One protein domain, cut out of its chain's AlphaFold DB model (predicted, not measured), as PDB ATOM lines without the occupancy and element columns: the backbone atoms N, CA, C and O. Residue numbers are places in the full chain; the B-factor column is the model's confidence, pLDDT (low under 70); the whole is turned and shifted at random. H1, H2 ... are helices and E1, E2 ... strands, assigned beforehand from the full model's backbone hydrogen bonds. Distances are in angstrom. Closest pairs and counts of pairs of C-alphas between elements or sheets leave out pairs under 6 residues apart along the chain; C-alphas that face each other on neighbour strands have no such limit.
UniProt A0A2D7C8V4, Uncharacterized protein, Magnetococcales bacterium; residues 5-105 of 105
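AT A GLANCE: This is residues 5 to 105 of the 105 residues of an uncharacterized protein of Magnetococcales bacterium (UniProt A0A2D7C8V4). Two antiparallel helices, H1 and H2, lie side by side over one face of a strongly twisted sheet of four strands, H1 along E1 and E2, and H2 meeting the sheet with its residues 69 to 73 beside E3 and E4. Two long loops join the parts: residues 40 to 62 lead from E2 to H2, and residues 84 to 98 swing out away from the helices. The printed part has 101 residues, with two named helices and four named strands in the order H1 E1 E2 H2 E3 E4; the class is mixed, helices and strands. The sheet's order is E1 - E2 - E4 - E3, all antiparallel. The whole is compact, with a radius of gyration of the C-alphas of 12.9 A, and rounded, spanning 33 by 30 by 28 A.

HOW THE PARTS SIT: H1, residues 5 to 19, is on the sheet of E1, residues 23 to 28, E2, residues 34 to 39, E3, residues 78 to 83, and E4, residues 99 to 104. Its height over the sheet is 9.0 A, it lies over E1 and E2, and it runs along the strands, at 14 degrees to E2 on the local plane. Its closest C-alphas to E1 are those of Ala 16 and Ile 23, 5.8 A apart. The hairpin E1 and E2 has N 26 and O 36 at 2.9 A, within hydrogen-bond range. E2 and E4, antiparallel at 155 degrees, have N 103 and O 35 at 2.8 A. H2, residues 63 to 74, touches H1 at a shallow tilt of 17 degrees, opposite ways; the closest C-alphas, of Thr 14 and Val 65, are 6.8 A apart. H2 is on the sheet too, in two layers, helices on one face of a sheet. E2, H2 and E3 form a split strand-helix-strand unit, two strands running the same way with E4 between them, and its crossover is right-handed. The hairpin E3 and E4 has N 102 and O 80 at 2.8 A. E1 and E3, the edge strands, are apart. In H1 and H2 every O i to N i+4 pair is within hydrogen-bond range.

IN THESE COORDINATES: H1 begins at C-alpha 5, (-6.696, -17.747, 21.998), and is 21.0 A long. E1 measures 16.8 A, E2 17.2 A, H2 16.1 A and E3 16.1 A. E4, 16.2 A, ends at C-alpha 104, (-13.652, -19.394, 29.874).

THE WHOLE: The C-alphas farthest apart, of Thr 75 and Leu 95, are 34.7 A from each other. The printed part has no cut. The links E2 to H2 and E3 to E4 are long. Residues 49 to 50 pair with residues 59 to 60, antiparallel. The model's pLDDT is under 70 at residue 32, residues 41 to 58 and residues 86 to 97.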
ATOM      1  N   LYS A   5      -7.056 -17.014  23.222       88.00
ATOM      2  CA  LYS A   5      -6.696 -17.747  21.998       88.00
ATOM      3  C   LYS A   5      -5.288 -18.309  22.092       88.00
ATOM      4  O   LYS A   5      -5.098 -19.490  21.819       88.00
ATOM      5  N   SER A   6      -4.320 -17.487  22.495       88.44
ATOM      6  CA  SER A   6      -2.928 -17.924  22.641       88.44
ATOM      7  C   SER A   6      -2.786 -19.109  23.602       88.44
ATOM      8  O   SER A   6      -2.105 -20.083  23.284       88.44
ATOM      9  N   THR A   7      -3.510 -19.078  24.722       87.94
ATOM     10  CA  THR A   7      -3.489 -20.138  25.733       87.94
ATOM     11  C   THR A   7      -4.145 -21.423  25.239       87.94
ATOM     12  O   THR A   7      -3.608 -22.512  25.417       87.94
ATOM     13  N   VAL A   8      -5.288 -21.303  24.563       89.19
ATOM     14  CA  VAL A   8      -6.020 -22.439  23.987       89.19
ATOM     15  C   VAL A   8      -5.192 -23.129  22.898       89.19
ATOM     16  O   VAL A   8      -5.172 -24.356  22.839       89.19
ATOM     17  N   TYR A   9      -4.452 -22.374  22.079       90.75
ATOM     18  CA  TYR A   9      -3.528 -22.951  21.097       90.75
ATOM     19  C   TYR A   9      -2.337 -23.663  21.744       90.75
ATOM     20  O   TYR A   9      -1.921 -24.717  21.261       90.75
ATOM     21  N   ALA A  10      -1.791 -23.124  22.839       88.69
ATOM     22  CA  ALA A  10      -0.757 -23.820  23.602       88.69
ATOM     23  C   ALA A  10      -1.280 -25.159  24.146       88.69
ATOM     24  O   ALA A  10      -0.620 -26.182  23.976       88.69
ATOM     25  N   LEU A  11      -2.496 -25.171  24.704       86.56
ATOM     26  CA  LEU A  11      -3.139 -26.392  25.187       86.56
ATOM     27  C   LEU A  11      -3.387 -27.401  24.057       86.56
ATOM     28  O   LEU A  11      -2.999 -28.557  24.195       86.56
ATOM     29  N   GLN A  12      -3.935 -26.974  22.915       87.81
ATOM     30  CA  GLN A  12      -4.136 -27.838  21.745       87.81
ATOM     31  C   GLN A  12      -2.840 -28.524  21.296       87.81
ATOM     32  O   GLN A  12      -2.841 -29.729  21.061       87.81
ATOM     33  N   ASN A  13      -1.740 -27.773  21.186       87.75
ATOM     34  CA  ASN A  13      -0.459 -28.329  20.753       87.75
ATOM     35  C   ASN A  13       0.077 -29.366  21.744       87.75
ATOM     36  O   ASN A  13       0.521 -30.431  21.323       87.75
ATOM     37  N   THR A  14       0.008 -29.082  23.047       85.25
ATOM     38  CA  THR A  14       0.428 -30.034  24.087       85.25
ATOM     39  C   THR A  14      -0.398 -31.316  24.016       85.25
ATOM     40  O   THR A  14       0.163 -32.407  24.008       85.25
ATOM     41  N   LEU A  15      -1.720 -31.196  23.885       81.75
ATOM     42  CA  LEU A  15      -2.622 -32.341  23.776       81.75
ATOM     43  C   LEU A  15      -2.339 -33.180  22.525       81.75
ATOM     44  O   LEU A  15      -2.243 -34.399  22.627       81.75
ATOM     45  N   ALA A  16      -2.152 -32.537  21.368       82.94
ATOM     46  CA  ALA A  16      -1.867 -33.220  20.107       82.94
ATOM     47  C   ALA A  16      -0.526 -33.970  20.143       82.94
ATOM     48  O   ALA A  16      -0.417 -35.074  19.611       82.94
ATOM     49  N   LEU A  17       0.495 -33.394  20.789       82.31
ATOM     50  CA  LEU A  17       1.794 -34.046  20.972       82.31
ATOM     51  C   LEU A  17       1.710 -35.273  21.888       82.31
ATOM     52  O   LEU A  17       2.418 -36.245  21.643       82.31
ATOM     53  N   GLN A  18       0.864 -35.223  22.920       77.31
ATOM     54  CA  GLN A  18       0.716 -36.312  23.888       77.31
ATOM     55  C   GLN A  18      -0.115 -37.474  23.342       77.31
ATOM     56  O   GLN A  18       0.283 -38.630  23.459       77.31
ATOM     57  N   SER A  19      -1.259 -37.184  22.720       74.31
ATOM     58  CA  SER A  19      -2.170 -38.227  22.237       74.31
ATOM     59  C   SER A  19      -1.827 -38.729  20.832       74.31
ATOM     60  O   SER A  19      -2.263 -39.812  20.441       74.31
ATOM     61  N   GLY A  20      -1.065 -37.954  20.051       75.19
ATOM     62  CA  GLY A  20      -0.881 -38.205  18.620       75.19
ATOM     63  C   GLY A  20      -2.177 -38.040  17.815       75.19
ATOM     64  O   GLY A  20      -2.278 -38.575  16.709       75.19
ATOM     65  N   GLU A  21      -3.178 -37.345  18.367       75.75
ATOM     66  CA  GLU A  21      -4.498 -37.180  17.758       75.75
ATOM     67  C   GLU A  21      -4.708 -35.790  17.147       75.75
ATOM     68  O   GLU A  21      -4.129 -34.786  17.566       75.75
ATOM     69  N   ASP A  22      -5.619 -35.734  16.173       81.75
ATOM     70  CA  ASP A  22      -6.160 -34.481  15.657       81.75
ATOM     71  C   ASP A  22      -7.011 -33.812  16.758       81.75
ATOM     72  O   ASP A  22      -8.131 -34.254  17.047       81.75
ATOM     73  N   ILE A  23      -6.481 -32.748  17.364       85.44
ATOM     74  CA  ILE A  23      -7.199 -31.904  18.327       85.44
ATOM     75  C   ILE A  23      -7.822 -30.715  17.600       85.44
ATOM     76  O   ILE A  23      -7.149 -29.997  16.856       85.44
ATOM     77  N   PHE A  24      -9.096 -30.465  17.859       86.31
ATOM     78  CA  PHE A  24      -9.858 -29.371  17.275       86.31
ATOM     79  C   PHE A  24     -10.161 -28.289  18.308       86.31
ATOM     80  O   PHE A  24     -10.234 -28.553  19.508       86.31
ATOM     81  N   ILE A  25     -10.353 -27.062  17.817       88.00
ATOM     82  CA  ILE A  25     -10.760 -25.916  18.625       88.00
ATOM     83  C   ILE A  25     -11.962 -25.237  17.976       88.00
ATOM     84  O   ILE A  25     -11.962 -24.962  16.774       88.00
ATOM     85  N   TYR A  26     -12.928 -24.859  18.803       87.69
ATOM     86  CA  TYR A  26     -13.961 -23.888  18.472       87.69
ATOM     87  C   TYR A  26     -13.865 -22.693  19.416       87.69
ATOM     88  O   TYR A  26     -13.749 -22.861  20.627       87.69
ATOM     89  N   PHE A  27     -13.949 -21.481  18.869       87.19
ATOM     90  CA  PHE A  27     -14.053 -20.254  19.654       87.19
ATOM     91  C   PHE A  27     -15.457 -19.679  19.506       87.19
ATOM     92  O   PHE A  27     -15.856 -19.293  18.406       87.19
ATOM     93  N   SER A  28     -16.172 -19.562  20.621       83.88
ATOM     94  CA  SER A  28     -17.407 -18.793  20.659       83.88
ATOM     95  C   SER A  28     -17.085 -17.306  20.706       83.88
ATOM     96  O   SER A  28     -16.366 -16.832  21.588       83.88
ATOM     97  N   ASN A  29     -17.673 -16.561  19.772       74.12
ATOM     98  CA  ASN A  29     -17.672 -15.100  19.800       74.12
ATOM     99  C   ASN A  29     -18.887 -14.534  20.563       74.12
ATOM    100  O   ASN A  29     -18.989 -13.320  20.743       74.12
ATOM    101  N   GLU A  30     -19.806 -15.395  21.011       72.00
ATOM    102  CA  GLU A  30     -20.969 -15.016  21.811       72.00
ATOM    103  C   GLU A  30     -20.609 -15.006  23.297       72.00
ATOM    104  O   GLU A  30     -19.878 -15.873  23.775       72.00
ATOM    105  N   LYS A  31     -21.102 -14.006  24.040       72.50
ATOM    106  CA  LYS A  31     -20.816 -13.876  25.475       72.50
ATOM    107  C   LYS A  31     -21.588 -14.940  26.280       72.50
ATOM    108  O   LYS A  31     -22.798 -15.034  26.093       72.50
ATOM    109  N   PRO A  32     -20.946 -15.646  27.233       69.50
ATOM    110  CA  PRO A  32     -19.541 -15.520  27.627       69.50
ATOM    111  C   PRO A  32     -18.581 -16.134  26.595       69.50
ATOM    112  O   PRO A  32     -18.801 -17.252  26.118       69.50
ATOM    113  N   ILE A  33     -17.505 -15.392  26.295       78.94
ATOM    114  CA  ILE A  33     -16.444 -15.839  25.384       78.94
ATOM    115  C   ILE A  33     -15.856 -17.120  25.963       78.94
ATOM    116  O   ILE A  33     -15.456 -17.162  27.128       78.94
ATOM    117  N   HIS A  34     -15.813 -18.162  25.147       85.44
ATOM    118  CA  HIS A  34     -15.244 -19.433  25.545       85.44
ATOM    119  C   HIS A  34     -14.603 -20.132  24.355       85.44
ATOM    120  O   HIS A  34     -14.970 -19.900  23.200       85.44
ATOM    121  N   ALA A  35     -13.651 -21.003  24.654       88.69
ATOM    122  CA  ALA A  35     -13.115 -21.961  23.708       88.69
ATOM    123  C   ALA A  35     -13.570 -23.368  24.089       88.69
ATOM    124  O   ALA A  35     -13.675 -23.685  25.272       88.69
ATOM    125  N   SER A  36     -13.833 -24.196  23.088       88.06
ATOM    126  CA  SER A  36     -14.036 -25.634  23.234       88.06
ATOM    127  C   SER A  36     -12.869 -26.360  22.569       88.06
ATOM    128  O   SER A  36     -12.500 -25.991  21.455       88.06
ATOM    129  N   ILE A  37     -12.299 -27.364  23.237       86.88
ATOM    130  CA  ILE A  37     -11.244 -28.239  22.705       86.88
ATOM    131  C   ILE A  37     -11.695 -29.696  22.818       86.88
ATOM    132  O   ILE A  37     -12.163 -30.107  23.881       86.88
ATOM    133  N   TRP A  38     -11.531 -30.475  21.752       82.50
ATOM    134  CA  TRP A  38     -11.856 -31.905  21.714       82.50
ATOM    135  C   TRP A  38     -10.938 -32.653  20.742       82.50
ATOM    136  O   TRP A  38     -10.338 -32.041  19.855       82.50
ATOM    137  N   ALA A  39     -10.845 -33.977  20.876       79.38
ATOM    138  CA  ALA A  39     -10.136 -34.820  19.912       79.38
ATOM    139  C   ALA A  39     -11.091 -35.492  18.924       79.38
ATOM    140  O   ALA A  39     -12.260 -35.740  19.216       79.38
ATOM    141  N   LYS A  40     -10.573 -35.836  17.745       75.31
ATOM    142  CA  LYS A  40     -11.323 -36.518  16.681       75.31
ATOM    143  C   LYS A  40     -11.875 -37.887  17.062       75.31
ATOM    144  O   LYS A  40     -12.939 -38.264  16.585       75.31
ATOM    145  N   ASN A  41     -11.103 -38.649  17.831       68.94
ATOM    146  CA  ASN A  41     -11.354 -40.072  18.054       68.94
ATOM    147  C   ASN A  41     -12.158 -40.340  19.329       68.94
ATOM    148  O   ASN A  41     -12.294 -41.497  19.714       68.94
ATOM    149  N   ASN A  42     -12.661 -39.294  19.994       60.94
ATOM    150  CA  ASN A  42     -13.419 -39.376  21.248       60.94
ATOM    151  C   ASN A  42     -12.653 -40.065  22.391       60.94
ATOM    152  O   ASN A  42     -13.215 -40.393  23.431       60.94
ATOM    153  N   ASN A  43     -11.343 -40.231  22.220       59.50
ATOM    154  CA  ASN A  43     -10.402 -40.661  23.242       59.50
ATOM    155  C   ASN A  43      -9.992 -39.489  24.133       59.50
ATOM    156  O   ASN A  43      -8.950 -39.575  24.773       59.50
ATOM    157  N   PHE A  44     -10.756 -38.386  24.127       60.59
ATOM    158  CA  PHE A  44     -10.426 -37.145  24.807       60.59
ATOM    159  C   PHE A  44     -11.048 -37.098  26.208       60.59
ATOM    160  O   PHE A  44     -12.252 -36.883  26.339       60.59
ATOM    161  N   PRO A  45     -10.230 -37.230  27.253       59.12
ATOM    162  CA  PRO A  45      -8.886 -37.794  27.227       59.12
ATOM    163  C   PRO A  45      -8.843 -39.087  28.043       59.12
ATOM    164  O   PRO A  45      -9.217 -39.104  29.211       59.12
ATOM    165  N   LEU A  46      -8.338 -40.162  27.440       51.72
ATOM    166  CA  LEU A  46      -8.097 -41.456  28.083       51.72
ATOM    167  C   LEU A  46      -7.224 -41.370  29.348       51.72
ATOM    168  O   LEU A  46      -7.194 -42.345  30.088       51.72
ATOM    169  N   ASP A  47      -6.601 -40.219  29.631       57.72
ATOM    170  CA  ASP A  47      -5.789 -40.011  30.827       57.72
ATOM    171  C   ASP A  47      -6.062 -38.706  31.591       57.72
ATOM    172  O   ASP A  47      -5.485 -38.572  32.654       57.72
ATOM    173  N   ILE A  48      -6.901 -37.751  31.136       60.59
ATOM    174  CA  ILE A  48      -7.182 -36.535  31.944       60.59
ATOM    175  C   ILE A  48      -8.575 -36.580  32.558       60.59
ATOM    176  O   ILE A  48      -9.581 -36.279  31.914       60.59
ATOM    177  N   LEU A  49      -8.632 -36.921  33.837       60.91
ATOM    178  CA  LEU A  49      -9.861 -36.894  34.608       60.91
ATOM    179  C   LEU A  49      -9.879 -35.624  35.445       60.91
ATOM    180  O   LEU A  49      -8.967 -35.363  36.220       60.91
ATOM    181  N   ASN A  50     -10.957 -34.853  35.349       55.03
ATOM    182  CA  ASN A  50     -11.317 -34.011  36.477       55.03
ATOM    183  C   ASN A  50     -11.937 -34.957  37.516       55.03
ATOM    184  O   ASN A  50     -13.105 -35.327  37.408       55.03
ATOM    185  N   ALA A  51     -11.135 -35.413  38.482       51.88
ATOM    186  CA  ALA A  51     -11.592 -36.278  39.574       51.88
ATOM    187  C   ALA A  51     -12.486 -35.520  40.578       51.88
ATOM    188  O   ALA A  51     -12.863 -36.045  41.631       51.88
ATOM    189  N   GLY A  52     -12.833 -34.276  40.256       44.78
ATOM    190  CA  GLY A  52     -13.671 -33.429  41.054       44.78
ATOM    191  C   GLY A  52     -15.134 -33.788  41.008       44.78
ATOM    192  O   GLY A  52     -15.832 -33.588  40.015       44.78
ATOM    193  N   SER A  53     -15.650 -34.161  42.175       40.09
ATOM    194  CA  SER A  53     -16.992 -33.748  42.580       40.09
ATOM    195  C   SER A  53     -17.209 -32.271  42.208       40.09
ATOM    196  O   SER A  53     -16.247 -31.500  42.250       40.09
ATOM    197  N   PRO A  54     -18.446 -31.815  41.940       40.53
ATOM    198  CA  PRO A  54     -18.721 -30.384  41.890       40.53
ATOM    199  C   PRO A  54     -18.148 -29.742  43.163       40.53
ATOM    200  O   PRO A  54     -18.646 -30.059  44.245       40.53
ATOM    201  N   GLN A  55     -17.114 -28.893  43.023       39.12
ATOM    202  CA  GLN A  55     -16.273 -28.277  44.079       39.12
ATOM    203  C   GLN A  55     -14.921 -28.949  44.430       39.12
ATOM    204  O   GLN A  55     -14.358 -28.599  45.467       39.12
ATOM    205  N   ASN A  56     -14.371 -29.886  43.649       46.56
ATOM    206  CA  ASN A  56     -13.078 -30.504  43.986       46.56
ATOM    207  C   ASN A  56     -12.136 -30.604  42.771       46.56
ATOM    208  O   ASN A  56     -11.895 -31.684  42.260       46.56
ATOM    209  N   ASP A  57     -11.626 -29.470  42.298       53.19
ATOM    210  CA  ASP A  57     -10.874 -29.315  41.041       53.19
ATOM    211  C   ASP A  57      -9.480 -29.987  41.054       53.19
ATOM    212  O   ASP A  57      -8.445 -29.326  41.099       53.19
ATOM    213  N   LEU A  58      -9.428 -31.321  41.045       64.62
ATOM    214  CA  LEU A  58      -8.185 -32.082  40.916       64.62
ATOM    215  C   LEU A  58      -8.143 -32.751  39.543       64.62
ATOM    216  O   LEU A  58      -8.850 -33.726  39.281       64.62
ATOM    217  N   TRP A  59      -7.305 -32.190  38.676       74.94
ATOM    218  CA  TRP A  59      -6.935 -32.770  37.394       74.94
ATOM    219  C   TRP A  59      -5.958 -33.927  37.628       74.94
ATOM    220  O   TRP A  59      -4.881 -33.734  38.190       74.94
ATOM    221  N   ASP A  60      -6.348 -35.125  37.216       70.44
ATOM    222  CA  ASP A  60      -5.505 -36.318  37.154       70.44
ATOM    223  C   ASP A  60      -5.137 -36.566  35.693       70.44
ATOM    224  O   ASP A  60      -5.989 -36.333  34.843       70.44
ATOM    225  N   GLY A  61      -3.903 -36.981  35.399       73.88
ATOM    226  CA  GLY A  61      -3.427 -37.267  34.043       73.88
ATOM    227  C   GLY A  61      -1.963 -36.958  33.774       73.88
ATOM    228  O   GLY A  61      -1.153 -36.876  34.696       73.88
ATOM    229  N   ASP A  62      -1.598 -36.809  32.495       78.00
ATOM    230  CA  ASP A  62      -0.216 -36.484  32.129       78.00
ATOM    231  C   ASP A  62       0.228 -35.162  32.775       78.00
ATOM    232  O   ASP A  62      -0.420 -34.122  32.619       78.00
ATOM    233  N   ASN A  63       1.375 -35.196  33.460       79.00
ATOM    234  CA  ASN A  63       1.894 -34.067  34.229       79.00
ATOM    235  C   ASN A  63       2.053 -32.791  33.395       79.00
ATOM    236  O   ASN A  63       1.860 -31.698  33.924       79.00
ATOM    237  N   SER A  64       2.417 -32.896  32.110       79.31
ATOM    238  CA  SER A  64       2.593 -31.713  31.260       79.31
ATOM    239  C   SER A  64       1.260 -31.044  30.934       79.31
ATOM    240  O   SER A  64       1.190 -29.816  30.863       79.31
ATOM    241  N   VAL A  65       0.194 -31.835  30.796       79.69
ATOM    242  CA  VAL A  65      -1.144 -31.305  30.546       79.69
ATOM    243  C   VAL A  65      -1.772 -30.780  31.830       79.69
ATOM    244  O   VAL A  65      -2.301 -29.672  31.824       79.69
ATOM    245  N   VAL A  66      -1.663 -31.526  32.933       81.56
ATOM    246  CA  VAL A  66      -2.155 -31.097  34.250       81.56
ATOM    247  C   VAL A  66      -1.501 -29.779  34.660       81.56
ATOM    248  O   VAL A  66      -2.212 -28.834  34.989       81.56
ATOM    249  N   GLN A  67      -0.171 -29.662  34.548       82.94
ATOM    250  CA  GLN A  67       0.535 -28.419  34.868       82.94
ATOM    251  C   GLN A  67       0.046 -27.250  34.009       82.94
ATOM    252  O   GLN A  67      -0.169 -26.160  34.532       82.94
ATOM    253  N   LEU A  68      -0.169 -27.468  32.708       83.31
ATOM    254  CA  LEU A  68      -0.662 -26.421  31.821       83.31
ATOM    255  C   LEU A  68      -2.078 -25.977  32.203       83.31
ATOM    256  O   LEU A  68      -2.342 -24.781  32.259       83.31
ATOM    257  N   ILE A  69      -2.978 -26.915  32.504       84.75
ATOM    258  CA  ILE A  69      -4.336 -26.609  32.966       84.75
ATOM    259  C   ILE A  69      -4.291 -25.833  34.292       84.75
ATOM    260  O   ILE A  69      -4.947 -24.803  34.414       84.75
ATOM    261  N   THR A  70      -3.462 -26.257  35.248       84.69
ATOM    262  CA  THR A  70      -3.275 -25.547  36.520       84.69
ATOM    263  C   THR A  70      -2.721 -24.136  36.314       84.69
ATOM    264  O   THR A  70      -3.218 -23.184  36.915       84.69
ATOM    265  N   ASP A  71      -1.732 -23.956  35.435       86.06
ATOM    266  CA  ASP A  71      -1.188 -22.634  35.108       86.06
ATOM    267  C   ASP A  71      -2.270 -21.732  34.493       86.06
ATOM    268  O   ASP A  71      -2.381 -20.552  34.836       86.06
ATOM    269  N   MET A  72      -3.117 -22.290  33.623       86.62
ATOM    270  CA  MET A  72      -4.260 -21.578  33.054       86.62
ATOM    271  C   MET A  72      -5.257 -21.145  34.140       86.62
ATOM    272  O   MET A  72      -5.664 -19.981  34.153       86.62
ATOM    273  N   GLU A  73      -5.596 -22.025  35.079       87.12
ATOM    274  CA  GLU A  73      -6.481 -21.709  36.209       87.12
ATOM    275  C   GLU A  73      -5.899 -20.613  37.111       87.12
ATOM    276  O   GLU A  73      -6.596 -19.654  37.448       87.12
ATOM    277  N   ILE A  74      -4.596 -20.665  37.413       86.25
ATOM    278  CA  ILE A  74      -3.883 -19.620  38.170       86.25
ATOM    279  C   ILE A  74      -3.949 -18.265  37.452       86.25
ATOM    280  O   ILE A  74      -4.054 -17.218  38.098       86.25
ATOM    281  N   THR A  75      -3.906 -18.257  36.117       85.50
ATOM    282  CA  THR A  75      -4.021 -17.022  35.322       85.50
ATOM    283  C   THR A  75      -5.451 -16.487  35.194       85.50
ATOM    284  O   THR A  75      -5.634 -15.395  34.649       85.50
ATOM    285  N   GLY A  76      -6.443 -17.202  35.736       85.19
ATOM    286  CA  GLY A  76      -7.837 -16.773  35.816       85.19
ATOM    287  C   GLY A  76      -8.782 -17.446  34.821       85.19
ATOM    288  O   GLY A  76      -9.930 -17.020  34.725       85.19
ATOM    289  N   PHE A  77      -8.342 -18.474  34.087       86.12
ATOM    290  CA  PHE A  77      -9.242 -19.233  33.221       86.12
ATOM    291  C   PHE A  77     -10.041 -20.265  34.022       86.12
ATOM    292  O   PHE A  77      -9.511 -20.951  34.885       86.12
ATOM    293  N   SER A  78     -11.320 -20.419  33.693       86.75
ATOM    294  CA  SER A  78     -12.157 -21.516  34.184       86.75
ATOM    295  C   SER A  78     -12.183 -22.618  33.129       86.75
ATOM    296  O   SER A  78     -12.527 -22.358  31.973       86.75
ATOM    297  N   ILE A  79     -11.803 -23.837  33.513       85.94
ATOM    298  CA  ILE A  79     -11.691 -24.986  32.611       85.94
ATOM    299  C   ILE A  79     -12.625 -26.083  33.110       85.94
ATOM    300  O   ILE A  79     -12.590 -26.467  34.272       85.94
ATOM    301  N   HIS A  80     -13.481 -26.596  32.231       83.81
ATOM    302  CA  HIS A  80     -14.421 -27.659  32.576       83.81
ATOM    303  C   HIS A  80     -14.391 -28.766  31.538       83.81
ATOM    304  O   HIS A  80     -14.530 -28.496  30.346       83.81
ATOM    305  N   LEU A  81     -14.282 -30.010  31.999       80.88
ATOM    306  CA  LEU A  81     -14.545 -31.185  31.181       80.88
ATOM    307  C   LEU A  81     -16.058 -31.419  31.154       80.88
ATOM    308  O   LEU A  81     -16.653 -31.726  32.187       80.88
ATOM    309  N   ILE A  82     -16.690 -31.235  29.997       79.56
ATOM    310  CA  ILE A  82     -18.131 -31.453  29.831       79.56
ATOM    311  C   ILE A  82     -18.401 -32.413  28.670       79.56
ATOM    312  O   ILE A  82     -17.593 -32.469  27.739       79.56
ATOM    313  N   PRO A  83     -19.516 -33.164  28.697       78.00
ATOM    314  CA  PRO A  83     -19.934 -33.952  27.546       78.00
ATOM    315  C   PRO A  83     -20.121 -33.071  26.304       78.00
ATOM    316  O   PRO A  83     -20.567 -31.928  26.415       78.00
ATOM    317  N   ARG A  84     -19.805 -33.607  25.125       77.69
ATOM    318  CA  ARG A  84     -20.145 -32.998  23.836       77.69
ATOM    319  C   ARG A  84     -21.635 -33.182  23.567       77.69
ATOM    320  O   ARG A  84     -22.173 -34.286  23.665       77.69
ATOM    321  N   GLU A  85     -22.301 -32.094  23.210       71.62
ATOM    322  CA  GLU A  85     -23.713 -32.042  22.853       71.62
ATOM    323  C   GLU A  85     -23.891 -31.887  21.338       71.62
ATOM    324  O   GLU A  85     -23.064 -31.317  20.622       71.62
ATOM    325  N   VAL A  86     -25.006 -32.403  20.818       67.12
ATOM    326  CA  VAL A  86     -25.356 -32.246  19.400       67.12
ATOM    327  C   VAL A  86     -25.501 -30.760  19.077       67.12
ATOM    328  O   VAL A  86     -26.349 -30.078  19.645       67.12
ATOM    329  N   GLY A  87     -24.703 -30.275  18.123       66.25
ATOM    330  CA  GLY A  87     -24.711 -28.872  17.704       66.25
ATOM    331  C   GLY A  87     -23.681 -27.979  18.400       66.25
ATOM    332  O   GLY A  87     -23.591 -26.811  18.037       66.25
ATOM    333  N   ASP A  88     -22.866 -28.517  19.312       64.81
ATOM    334  CA  ASP A  88     -21.717 -27.798  19.882       64.81
ATOM    335  C   ASP A  88     -20.732 -27.313  18.809       64.81
ATOM    336  O   ASP A  88     -20.061 -26.292  18.961       64.81
ATOM    337  N   GLU A  89     -20.625 -28.076  17.723       66.19
ATOM    338  CA  GLU A  89     -19.634 -27.906  16.671       66.19
ATOM    339  C   GLU A  89     -20.232 -28.334  15.328       66.19
ATOM    340  O   GLU A  89     -21.172 -29.134  15.255       66.19
ATOM    341  N   THR A  90     -19.669 -27.821  14.234       53.72
ATOM    342  CA  THR A  90     -20.146 -28.130  12.885       53.72
ATOM    343  C   THR A  90     -20.029 -29.632  12.601       53.72
ATOM    344  O   THR A  90     -18.940 -30.143  12.357       53.72
ATOM    345  N   GLY A  91     -21.161 -30.339  12.595       52.50
ATOM    346  CA  GLY A  91     -21.233 -31.738  12.164       52.50
ATOM    347  C   GLY A  91     -21.014 -32.799  13.246       52.50
ATOM    348  O   GLY A  91     -20.789 -33.951  12.881       52.50
ATOM    349  N   PHE A  92     -21.101 -32.476  14.544       55.94
ATOM    350  CA  PHE A  92     -21.103 -33.513  15.585       55.94
ATOM    351  C   PHE A  92     -22.414 -34.321  15.574       55.94
ATOM    352  O   PHE A  92     -23.505 -33.776  15.762       55.94
ATOM    353  N   VAL A  93     -22.298 -35.632  15.345       53.69
ATOM    354  CA  VAL A  93     -23.407 -36.596  15.270       53.69
ATOM    355  C   VAL A  93     -22.926 -37.913  15.904       53.69
ATOM    356  O   VAL A  93     -22.280 -38.679  15.200       53.69
ATOM    357  N   SER A  94     -23.174 -38.172  17.208       56.66
ATOM    358  CA  SER A  94     -23.493 -39.516  17.787       56.66
ATOM    359  C   SER A  94     -23.018 -39.836  19.238       56.66
ATOM    360  O   SER A  94     -21.830 -39.878  19.530       56.66
ATOM    361  N   LEU A  95     -24.003 -40.182  20.091       51.66
ATOM    362  CA  LEU A  95     -24.263 -41.345  20.998       51.66
ATOM    363  C   LEU A  95     -23.199 -42.091  21.858       51.66
ATOM    364  O   LEU A  95     -23.581 -43.058  22.528       51.66
ATOM    365  N   HIS A  96     -21.934 -41.689  21.956       55.22
ATOM    366  CA  HIS A  96     -21.031 -42.195  23.018       55.22
ATOM    367  C   HIS A  96     -20.628 -41.062  23.964       55.22
ATOM    368  O   HIS A  96     -20.654 -39.908  23.552       55.22
ATOM    369  N   GLN A  97     -20.356 -41.367  25.243       57.50
ATOM    370  CA  GLN A  97     -19.898 -40.363  26.216       57.50
ATOM    371  C   GLN A  97     -18.565 -39.803  25.716       57.50
ATOM    372  O   GLN A  97     -17.523 -40.435  25.844       57.50
ATOM    373  N   ASP A  98     -18.653 -38.655  25.066       73.31
ATOM    374  CA  ASP A  98     -17.568 -37.951  24.411       73.31
ATOM    375  C   ASP A  98     -17.448 -36.596  25.092       73.31
ATOM    376  O   ASP A  98     -18.469 -36.005  25.457       73.31
ATOM    377  N   PHE A  99     -16.231 -36.128  25.326       78.56
ATOM    378  CA  PHE A  99     -15.986 -34.977  26.182       78.56
ATOM    379  C   PHE A  99     -15.189 -33.901  25.459       78.56
ATOM    380  O   PHE A  99     -14.412 -34.146  24.538       78.56
ATOM    381  N   LYS A 100     -15.390 -32.671  25.918       81.50
ATOM    382  CA  LYS A 100     -14.628 -31.501  25.510       81.50
ATOM    383  C   LYS A 100     -14.201 -30.704  26.731       81.50
ATOM    384  O   LYS A 100     -14.886 -30.690  27.755       81.50
ATOM    385  N   LEU A 101     -13.094 -29.990  26.591       85.25
ATOM    386  CA  LEU A 101     -12.707 -28.952  27.535       85.25
ATOM    387  C   LEU A 101     -13.345 -27.638  27.104       85.25
ATOM    388  O   LEU A 101     -13.131 -27.185  25.981       85.25
ATOM    389  N   VAL A 102     -14.103 -27.016  28.000       87.06
ATOM    390  CA  VAL A 102     -14.611 -25.655  27.830       87.06
ATOM    391  C   VAL A 102     -13.808 -24.712  28.705       87.06
ATOM    392  O   VAL A 102     -13.785 -24.862  29.925       87.06
ATOM    393  N   ILE A 103     -13.176 -23.731  28.068       87.81
ATOM    394  CA  ILE A 103     -12.256 -22.774  28.682       87.81
ATOM    395  C   ILE A 103     -12.881 -21.385  28.593       87.81
ATOM    396  O   ILE A 103     -13.231 -20.927  27.503       87.81
ATOM    397  N   ARG A 104     -13.026 -20.716  29.734       87.81
ATOM    398  CA  ARG A 104     -13.652 -19.394  29.874       87.81
ATOM    399  C   ARG A 104     -12.660 -18.413  30.495       87.81
ATOM    400  O   ARG A 104     -11.939 -18.796  31.411       87.81
ATOM    401  N   SER A 105     -12.622 -17.182  29.982       80.62
ATOM    402  CA  SER A 105     -11.833 -16.056  30.521       80.62
ATOM    403  C   SER A 105     -12.659 -15.148  31.417       80.62
ATOM    404  O   SER A 105     -13.834 -14.925  31.035       80.62
TER     405      SER A 105